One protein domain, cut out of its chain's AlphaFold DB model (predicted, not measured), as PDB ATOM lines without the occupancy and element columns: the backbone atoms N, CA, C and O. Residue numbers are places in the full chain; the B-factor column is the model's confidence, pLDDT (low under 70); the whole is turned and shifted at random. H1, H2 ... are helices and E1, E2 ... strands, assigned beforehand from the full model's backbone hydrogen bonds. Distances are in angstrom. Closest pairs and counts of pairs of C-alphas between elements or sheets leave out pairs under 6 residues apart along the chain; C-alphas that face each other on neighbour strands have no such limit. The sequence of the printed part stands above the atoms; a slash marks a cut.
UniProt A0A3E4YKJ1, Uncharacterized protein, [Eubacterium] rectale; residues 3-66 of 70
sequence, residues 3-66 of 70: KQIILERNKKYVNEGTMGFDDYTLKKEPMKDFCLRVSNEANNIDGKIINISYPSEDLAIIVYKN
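Overview. This is residues 3 to 66 of the 70 residues of an uncharacterized protein of [Eubacterium] rectale (UniProt A0A3E4YKJ1). A small antiparallel sheet of three strands, E1, E5 and E4, has the one helix H1 lying along one face, and a two-stranded hairpin, E2 and E3, reaches away from this body as a long arm. E1 runs on into E2, carrying the strand line out of the sheet into the arm, and E3 brings the backbone back to H1. The printed part has 64 residues, with one named helix and five named strands in the order E1, E2, E3, H1, E4, E5; the class is mixed, helices and strands. The larger sheet has the order E1, E5, E4. The whole is loose, with a radius of gyration of the C-alphas of 15.5 A, and the arm makes much of the longest of its three spans, 53 by 22 by 17 A.

Along the chain. E1, residues 3 to 8, begins at C-alpha 3 (-7.333, 167.756, 27.764) and is 16.8 A long. E2, residues 11 to 15, measures 13.1 A, and E3, residues 24 to 28, measures 12.7 A. H1, residues 31 to 44, begins at C-alpha 31 (-0.135, 150.994, 11.257) and is 20.0 A long. E4, residues 48 to 53, is 15.0 A long. E5, residues 59 to 65, is 20.2 A long and ends at C-alpha 65 (-4.724, 165.615, 32.994).

Arrangement. In the sheet, E5 is the inner strand. E1 and E5 are antiparallel at 160 degrees, with N 5 and O 62 at 2.8 A, within hydrogen-bond range. E4 and E5, a hairpin, are antiparallel at 163 degrees, with N 50 and O 61 at 2.9 A, within range. H1 is on this sheet at a height over the sheet of 9.0 A, forming two layers, a helix on one face of a sheet. It lies over E5 and only just over E4, on which 3 of its C-alphas fall, and runs along the strands at 11 degrees to E5 on the local plane. The closest C-alphas of H1 and E4 are those of Ala 42 and Lys 48, 6.0 A apart. Every O i to N i+4 pair in H1 is within hydrogen-bond range. E1 runs on into E2 across 2 residues at 18 degrees. E2 and E3, a hairpin, are antiparallel at 148 degrees, with N 12 and O 27 at 2.9 A, within range. E2 is apart from H1, E4 and E5.

Size, cuts and confidence. The C-alphas farthest apart, those of Met 19 and Asn 66, are 54.0 A apart. The printed part has no cut. No link is long; the link from E2 to E3, 8 residues, is short, and the others are tight. The mean pLDDT of the printed part is 80.7, and residues 55 to 57 and residue 66 are under 70.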
ATOM      1  N   LYS A   3      -7.557 167.390  29.166       83.31
ATOM      2  CA  LYS A   3      -7.333 167.756  27.764       83.31
ATOM      3  C   LYS A   3      -7.276 166.500  26.903       83.31
ATOM      4  O   LYS A   3      -6.948 165.423  27.398       83.31
ATOM      5  N   GLN A   4      -7.583 166.665  25.622       84.75
ATOM      6  CA  GLN A   4      -7.513 165.605  24.624       84.75
ATOM      7  C   GLN A   4      -6.651 166.039  23.440       84.75
ATOM      8  O   GLN A   4      -6.639 167.218  23.083       84.75
ATOM      9  N   ILE A   5      -5.957 165.080  22.840       84.31
ATOM     10  CA  ILE A   5      -5.209 165.221  21.592       84.31
ATOM     11  C   ILE A   5      -5.732 164.163  20.633       84.31
ATOM     12  O   ILE A   5      -5.934 163.010  21.018       84.31
ATOM     13  N   ILE A   6      -5.956 164.579  19.391       84.69
ATOM     14  CA  ILE A   6      -6.354 163.705  18.294       84.69
ATOM     15  C   ILE A   6      -5.151 163.605  17.359       84.69
ATOM     16  O   ILE A   6      -4.625 164.623  16.911       84.69
ATOM     17  N   LEU A   7      -4.695 162.383  17.106       84.25
ATOM     18  CA  LEU A   7      -3.612 162.080  16.180       84.25
ATOM     19  C   LEU A   7      -4.185 161.361  14.969       84.25
ATOM     20  O   LEU A   7      -4.797 160.305  15.108       84.25
ATOM     21  N   GLU A   8      -3.940 161.913  13.787       85.62
ATOM     22  CA  GLU A   8      -4.321 161.285  12.526       85.62
ATOM     23  C   GLU A   8      -3.139 160.519  11.933       85.62
ATOM     24  O   GLU A   8      -1.966 160.889  12.104       85.62
ATOM     25  N   ARG A   9      -3.439 159.430  11.232       83.25
ATOM     26  CA  ARG A   9      -2.444 158.668  10.484       83.25
ATOM     27  C   ARG A   9      -1.987 159.447   9.263       83.25
ATOM     28  O   ARG A   9      -2.801 159.903   8.456       83.25
ATOM     29  N   ASN A  10      -0.674 159.541   9.092       82.88
ATOM     30  CA  ASN A  10      -0.115 160.284   7.976       82.88
ATOM     31  C   ASN A  10      -0.412 159.572   6.649       82.88
ATOM     32  O   ASN A  10      -0.446 158.340   6.558       82.88
ATOM     33  N   LYS A  11      -0.608 160.361   5.594       83.56
ATOM     34  CA  LYS A  11      -0.811 159.875   4.227       83.56
ATOM     35  C   LYS A  11       0.187 160.586   3.330       83.56
ATOM     36  O   LYS A  11       0.345 161.802   3.427       83.56
ATOM     37  N   LYS A  12       0.879 159.834   2.481       81.81
ATOM     38  CA  LYS A  12       1.866 160.381   1.553       81.81
ATOM     39  C   LYS A  12       1.559 159.889   0.146       81.81
ATOM     40  O   LYS A  12       1.312 158.702  -0.054       81.81
ATOM     41  N   TYR A  13       1.594 160.805  -0.814       80.19
ATOM     42  CA  TYR A  13       1.590 160.445  -2.225       80.19
ATOM     43  C   TYR A  13       2.971 159.915  -2.596       80.19
ATOM     44  O   TYR A  13       3.988 160.565  -2.336       80.19
ATOM     45  N   VAL A  14       3.007 158.714  -3.155       80.56
ATOM     46  CA  VAL A  14       4.231 158.070  -3.625       80.56
ATOM     47  C   VAL A  14       4.100 157.912  -5.128       80.56
ATOM     48  O   VAL A  14       3.097 157.393  -5.601       80.56
ATOM     49  N   ASN A  15       5.091 158.409  -5.867       80.62
ATOM     50  CA  ASN A  15       5.168 158.176  -7.301       80.62
ATOM     51  C   ASN A  15       5.723 156.766  -7.520       80.62
ATOM     52  O   ASN A  15       6.879 156.501  -7.182       80.62
ATOM     53  N   GLU A  16       4.882 155.866  -8.011       80.50
ATOM     54  CA  GLU A  16       5.248 154.495  -8.392       80.50
ATOM     55  C   GLU A  16       5.334 154.328  -9.912       80.50
ATOM     56  O   GLU A  16       5.534 153.225 -10.425       80.50
ATOM     57  N   GLY A  17       5.216 155.442 -10.627       75.88
ATOM     58  CA  GLY A  17       5.365 155.522 -12.059       75.88
ATOM     59  C   GLY A  17       6.722 155.012 -12.540       75.88
ATOM     60  O   GLY A  17       7.775 155.280 -11.956       75.88
ATOM     61  N   THR A  18       6.703 154.262 -13.636       70.19
ATOM     62  CA  THR A  18       7.905 153.804 -14.340       70.19
ATOM     63  C   THR A  18       7.837 154.231 -15.802       70.19
ATOM     64  O   THR A  18       6.761 154.438 -16.357       70.19
ATOM     65  N   MET A  19       9.005 154.398 -16.431       74.88
ATOM     66  CA  MET A  19       9.133 154.819 -17.836       74.88
ATOM     67  C   MET A  19       8.491 156.182 -18.175       74.88
ATOM     68  O   MET A  19       7.906 156.347 -19.239       74.88
ATOM     69  N   GLY A  20       8.636 157.181 -17.295       71.12
ATOM     70  CA  GLY A  20       8.259 158.575 -17.594       71.12
ATOM     71  C   GLY A  20       6.770 158.903 -17.448       71.12
ATOM     72  O   GLY A  20       6.370 160.022 -17.761       71.12
ATOM     73  N   PHE A  21       5.966 157.961 -16.959       70.44
ATOM     74  CA  PHE A  21       4.603 158.215 -16.503       70.44
ATOM     75  C   PHE A  21       4.621 158.435 -14.997       70.44
ATOM     76  O   PHE A  21       5.201 157.618 -14.289       70.44
ATOM     77  N   ASP A  22       3.990 159.505 -14.516       76.81
ATOM     78  CA  ASP A  22       3.788 159.726 -13.086       76.81
ATOM     79  C   ASP A  22       2.496 159.030 -12.643       76.81
ATOM     80  O   ASP A  22       1.403 159.414 -13.063       76.81
ATOM     81  N   ASP A  23       2.624 158.016 -11.785       78.56
ATOM     82  CA  ASP A  23       1.488 157.343 -11.149       78.56
ATOM     83  C   ASP A  23       1.574 157.552  -9.637       78.56
ATOM     84  O   ASP A  23       2.402 156.958  -8.939       78.56
ATOM     85  N   TYR A  24       0.763 158.483  -9.137       79.44
ATOM     86  CA  TYR A  24       0.758 158.862  -7.732       79.44
ATOM     87  C   TYR A  24      -0.253 158.024  -6.959       79.44
ATOM     88  O   TYR A  24      -1.459 158.273  -7.004       79.44
ATOM     89  N   THR A  25       0.245 157.095  -6.150       78.00
ATOM     90  CA  THR A  25      -0.585 156.314  -5.235       78.00
ATOM     91  C   THR A  25      -0.587 156.931  -3.838       78.00
ATOM     92  O   THR A  25       0.436 157.369  -3.298       78.00
ATOM     93  N   LEU A  26      -1.768 156.990  -3.217       80.25
ATOM     94  CA  LEU A  26      -1.914 157.435  -1.833       80.25
ATOM     95  C   LEU A  26      -1.551 156.280  -0.890       80.25
ATOM     96  O   LEU A  26      -2.368 155.393  -0.633       80.25
ATOM     97  N   LYS A  27      -0.344 156.304  -0.323       82.44
ATOM     98  CA  LYS A  27       0.074 155.333   0.694       82.44
ATOM     99  C   LYS A  27      -0.148 155.887   2.095       82.44
ATOM    100  O   LYS A  27       0.323 156.969   2.449       82.44
ATOM    101  N   LYS A  28      -0.875 155.125   2.913       81.94
ATOM    102  CA  LYS A  28      -1.041 155.410   4.344       81.94
ATOM    103  C   LYS A  28       0.209 154.945   5.104       81.94
ATOM    104  O   LYS A  28       0.730 153.870   4.812       81.94
ATOM    105  N   GLU A  29       0.659 155.728   6.086       82.19
ATOM    106  CA  GLU A  29       1.725 155.381   7.050       82.19
ATOM    107  C   GLU A  29       1.509 153.962   7.601       82.19
ATOM    108  O   GLU A  29       0.371 153.633   7.900       82.19
ATOM    109  N   PRO A  30       2.501 153.076   7.754       84.94
ATOM    110  CA  PRO A  30       2.266 151.749   8.329       84.94
ATOM    111  C   PRO A  30       1.590 151.827   9.709       84.94
ATOM    112  O   PRO A  30       1.945 152.658  10.539       84.94
ATOM    113  N   MET A  31       0.619 150.947   9.989       81.38
ATOM    114  CA  MET A  31      -0.135 150.994  11.257       81.38
ATOM    115  C   MET A  31       0.777 150.855  12.485       81.38
ATOM    116  O   MET A  31       0.544 151.473  13.518       81.38
ATOM    117  N   LYS A  32       1.856 150.076  12.355       84.88
ATOM    118  CA  LYS A  32       2.873 149.915  13.398       84.88
ATOM    119  C   LYS A  32       3.544 151.246  13.759       84.88
ATOM    120  O   LYS A  32       3.709 151.532  14.942       84.88
ATOM    121  N   ASP A  33       3.875 152.053  12.755       86.62
ATOM    122  CA  ASP A  33       4.543 153.345  12.937       86.62
ATOM    123  C   ASP A  33       3.577 154.368  13.545       86.62
ATOM    124  O   ASP A  33       3.937 155.094  14.473       86.62
ATOM    125  N   PHE A  34       2.311 154.333  13.116       85.56
ATOM    126  CA  PHE A  34       1.249 155.132  13.718       85.56
ATOM    127  C   PHE A  34       1.069 154.815  15.211       85.56
ATOM    128  O   PHE A  34       1.122 155.720  16.042       85.56
ATOM    129  N   CYS A  35       0.941 153.537  15.579       84.00
ATOM    130  CA  CYS A  35       0.826 153.127  16.982       84.00
ATOM    131  C   CYS A  35       2.054 153.529  17.813       84.00
ATOM    132  O   CYS A  35       1.901 153.945  18.964       84.00
ATOM    133  N   LEU A  36       3.262 153.438  17.245       88.38
ATOM    134  CA  LEU A  36       4.493 153.876  17.906       88.38
ATOM    135  C   LEU A  36       4.446 155.379  18.211       88.38
ATOM    136  O   LEU A  36       4.726 155.794  19.334       88.38
ATOM    137  N   ARG A  37       4.034 156.193  17.233       88.19
ATOM    138  CA  ARG A  37       3.915 157.649  17.370       88.19
ATOM    139  C   ARG A  37       2.868 158.039  18.415       88.19
ATOM    140  O   ARG A  37       3.156 158.860  19.280       88.19
ATOM    141  N   VAL A  38       1.702 157.390  18.398       87.06
ATOM    142  CA  VAL A  38       0.644 157.567  19.411       87.06
ATOM    143  C   VAL A  38       1.150 157.207  20.811       87.06
ATOM    144  O   VAL A  38       0.891 157.934  21.767       87.06
ATOM    145  N   SER A  39       1.905 156.115  20.936       86.81
ATOM    146  CA  SER A  39       2.467 155.676  22.220       86.81
ATOM    147  C   SER A  39       3.516 156.657  22.748       86.81
ATOM    148  O   SER A  39       3.512 156.981  23.933       86.81
ATOM    149  N   ASN A  40       4.379 157.174  21.873       88.88
ATOM    150  CA  ASN A  40       5.380 158.177  22.237       88.88
ATOM    151  C   ASN A  40       4.729 159.486  22.707       88.88
ATOM    152  O   ASN A  40       5.128 160.023  23.736       88.88
ATOM    153  N   GLU A  41       3.696 159.962  22.010       85.94
ATOM    154  CA  GLU A  41       2.932 161.151  22.417       85.94
ATOM    155  C   GLU A  41       2.210 160.947  23.755       85.94
ATOM    156  O   GLU A  41       2.253 161.814  24.629       85.94
ATOM    157  N   ALA A  42       1.599 159.777  23.964       84.62
ATOM    158  CA  ALA A  42       0.962 159.450  25.237       84.62
ATOM    159  C   ALA A  42       1.977 159.453  26.393       84.62
ATOM    160  O   ALA A  42       1.705 160.037  27.442       84.62
ATOM    161  N   ASN A  43       3.165 158.880  26.181       85.19
ATOM    162  CA  ASN A  43       4.239 158.851  27.175       85.19
ATOM    163  C   ASN A  43       4.807 160.247  27.474       85.19
ATOM    164  O   ASN A  43       5.030 160.574  28.637       85.19
ATOM    165  N   ASN A  44       5.006 161.087  26.454       85.88
ATOM    166  CA  ASN A  44       5.526 162.449  26.627       85.88
ATOM    167  C   ASN A  44       4.613 163.321  27.498       85.88
ATOM    168  O   ASN A  44       5.084 164.197  28.223       85.88
ATOM    169  N   ILE A  45       3.305 163.091  27.409       83.19
ATOM    170  CA  ILE A  45       2.283 163.941  28.026       83.19
ATOM    171  C   ILE A  45       1.751 163.319  29.336       83.19
ATOM    172  O   ILE A  45       0.900 163.909  30.002       83.19
ATOM    173  N   ASP A  46       2.269 162.149  29.742       81.38
ATOM    174  CA  ASP A  46       1.731 161.342  30.856       81.38
ATOM    175  C   ASP A  46       0.209 161.120  30.683       81.38
ATOM    176  O   ASP A  46      -0.608 161.251  31.602       81.38
ATOM    177  N   GLY A  47      -0.189 160.890  29.428       80.56
ATOM    178  CA  GLY A  47      -1.562 160.719  28.977       80.56
ATOM    179  C   GLY A  47      -1.939 159.251  28.815       80.56
ATOM    180  O   GLY A  47      -1.094 158.372  28.670       80.56
ATOM    181  N   LYS A  48      -3.242 158.969  28.802       82.44
ATOM    182  CA  LYS A  48      -3.780 157.645  28.481       82.44
ATOM    183  C   LYS A  48      -4.417 157.658  27.101       82.44
ATOM    184  O   LYS A  48      -5.201 158.546  26.774       82.44
ATOM    185  N   ILE A  49      -4.104 156.638  26.313       81.94
ATOM    186  CA  ILE A  49      -4.778 156.376  25.044       81.94
ATOM    187  C   ILE A  49      -6.176 155.848  25.374       81.94
ATOM    188  O   ILE A  49      -6.304 154.881  26.125       81.94
ATOM    189  N   ILE A  50      -7.214 156.497  24.850       82.94
ATOM    190  CA  ILE A  50      -8.604 156.070  25.058       82.94
ATOM    191  C   ILE A  50      -9.067 155.182  23.914       82.94
ATOM    192  O   ILE A  50      -9.683 154.147  24.153       82.94
ATOM    193  N   ASN A  51      -8.799 155.595  22.677       79.75
ATOM    194  CA  ASN A  51      -9.277 154.877  21.508       79.75
ATOM    195  C   ASN A  51      -8.336 155.061  20.317       79.75
ATOM    196  O   ASN A  51      -7.711 156.113  20.164       79.75
ATOM    197  N   ILE A  52      -8.284 154.039  19.468       78.50
ATOM    198  CA  ILE A  52      -7.647 154.064  18.157       78.50
ATOM    199  C   ILE A  52      -8.696 153.574  17.151       78.50
ATOM    200  O   ILE A  52      -8.952 152.377  17.035       78.50
ATOM    201  N   SER A  53      -9.322 154.507  16.436       74.38
ATOM    202  CA  SER A  53     -10.311 154.231  15.394       74.38
ATOM    203  C   SER A  53      -9.606 153.791  14.108       74.38
ATOM    204  O   SER A  53      -9.163 154.615  13.308       74.38
ATOM    205  N   TYR A  54      -9.525 152.478  13.887       71.12
ATOM    206  CA  TYR A  54      -8.981 151.856  12.673       71.12
ATOM    207  C   TYR A  54      -9.913 150.741  12.175       71.12
ATOM    208  O   TYR A  54     -10.445 150.009  13.012       71.12
ATOM    209  N   PRO A  55     -10.103 150.546  10.850       63.62
ATOM    210  CA  PRO A  55      -9.489 151.243   9.704       63.62
ATOM    211  C   PRO A  55     -10.279 152.446   9.163       63.62
ATOM    212  O   PRO A  55      -9.855 153.059   8.185       63.62
ATOM    213  N   SER A  56     -11.434 152.754   9.755       68.00
ATOM    214  CA  SER A  56     -12.415 153.691   9.199       68.00
ATOM    215  C   SER A  56     -11.926 155.141   9.193       68.00
ATOM    216  O   SER A  56     -11.997 155.812   8.169       68.00
ATOM    217  N   GLU A  57     -11.405 155.611  10.328       65.12
ATOM    218  CA  GLU A  57     -11.041 157.021  10.526       65.12
ATOM    219  C   GLU A  57      -9.518 157.232  10.580       65.12
ATOM    220  O   GLU A  57      -9.042 158.321  10.282       65.12
ATOM    221  N   ASP A  58      -8.743 156.181  10.884       78.12
ATOM    222  CA  ASP A  58      -7.294 156.242  11.113       78.12
ATOM    223  C   ASP A  58      -6.902 157.311  12.171       78.12
ATOM    224  O   ASP A  58      -5.931 158.056  12.003       78.12
ATOM    225  N   LEU A  59      -7.673 157.389  13.264       82.19
ATOM    226  CA  LEU A  59      -7.518 158.372  14.342       82.19
ATOM    227  C   LEU A  59      -7.138 157.706  15.662       82.19
ATOM    228  O   LEU A  59      -7.623 156.624  15.985       82.19
ATOM    229  N   ALA A  60      -6.334 158.384  16.472       83.00
ATOM    230  CA  ALA A  60      -6.067 158.009  17.853       83.00
ATOM    231  C   ALA A  60      -6.376 159.175  18.789       83.00
ATOM    232  O   ALA A  60      -6.007 160.316  18.521       83.00
ATOM    233  N   ILE A  61      -7.045 158.876  19.899       82.69
ATOM    234  CA  ILE A  61      -7.449 159.860  20.902       82.69
ATOM    235  C   ILE A  61      -6.672 159.590  22.186       82.69
ATOM    236  O   ILE A  61      -6.802 158.528  22.803       82.69
ATOM    237  N   ILE A  62      -5.884 160.578  22.599       84.38
ATOM    238  CA  ILE A  62      -5.115 160.569  23.842       84.38
ATOM    239  C   ILE A  62      -5.734 161.590  24.786       84.38
ATOM    240  O   ILE A  62      -5.972 162.734  24.403       84.38
ATOM    241  N   VAL A  63      -5.970 161.197  26.032       82.50
ATOM    242  CA  VAL A  63      -6.495 162.082  27.071       82.50
ATOM    243  C   VAL A  63      -5.516 162.168  28.221       82.50
ATOM    244  O   VAL A  63      -4.989 161.165  28.696       82.50
ATOM    245  N   TYR A  64      -5.285 163.383  28.696       82.44
ATOM    246  CA  TYR A  64      -4.335 163.649  29.762       82.44
ATOM    247  C   TYR A  64      -4.870 164.702  30.723       82.44
ATOM    248  O   TYR A  64      -5.684 165.568  30.384       82.44
ATOM    249  N   LYS A  65      -4.415 164.620  31.972       79.50
ATOM    250  CA  LYS A  65      -4.724 165.615  32.994       79.50
ATOM    251  C   LYS A  65      -3.578 166.611  33.020       79.50
ATOM    252  O   LYS A  65      -2.459 166.245  33.361       79.50
ATOM    253  N   ASN A  66      -3.861 167.874  32.710       66.12
ATOM    254  CA  ASN A  66      -2.862 168.924  32.861       66.12
ATOM    255  C   ASN A  66      -2.554 169.052  34.364       66.12
ATOM    256  O   ASN A  66      -3.397 169.550  35.121       66.12
TER     257      ASN A  66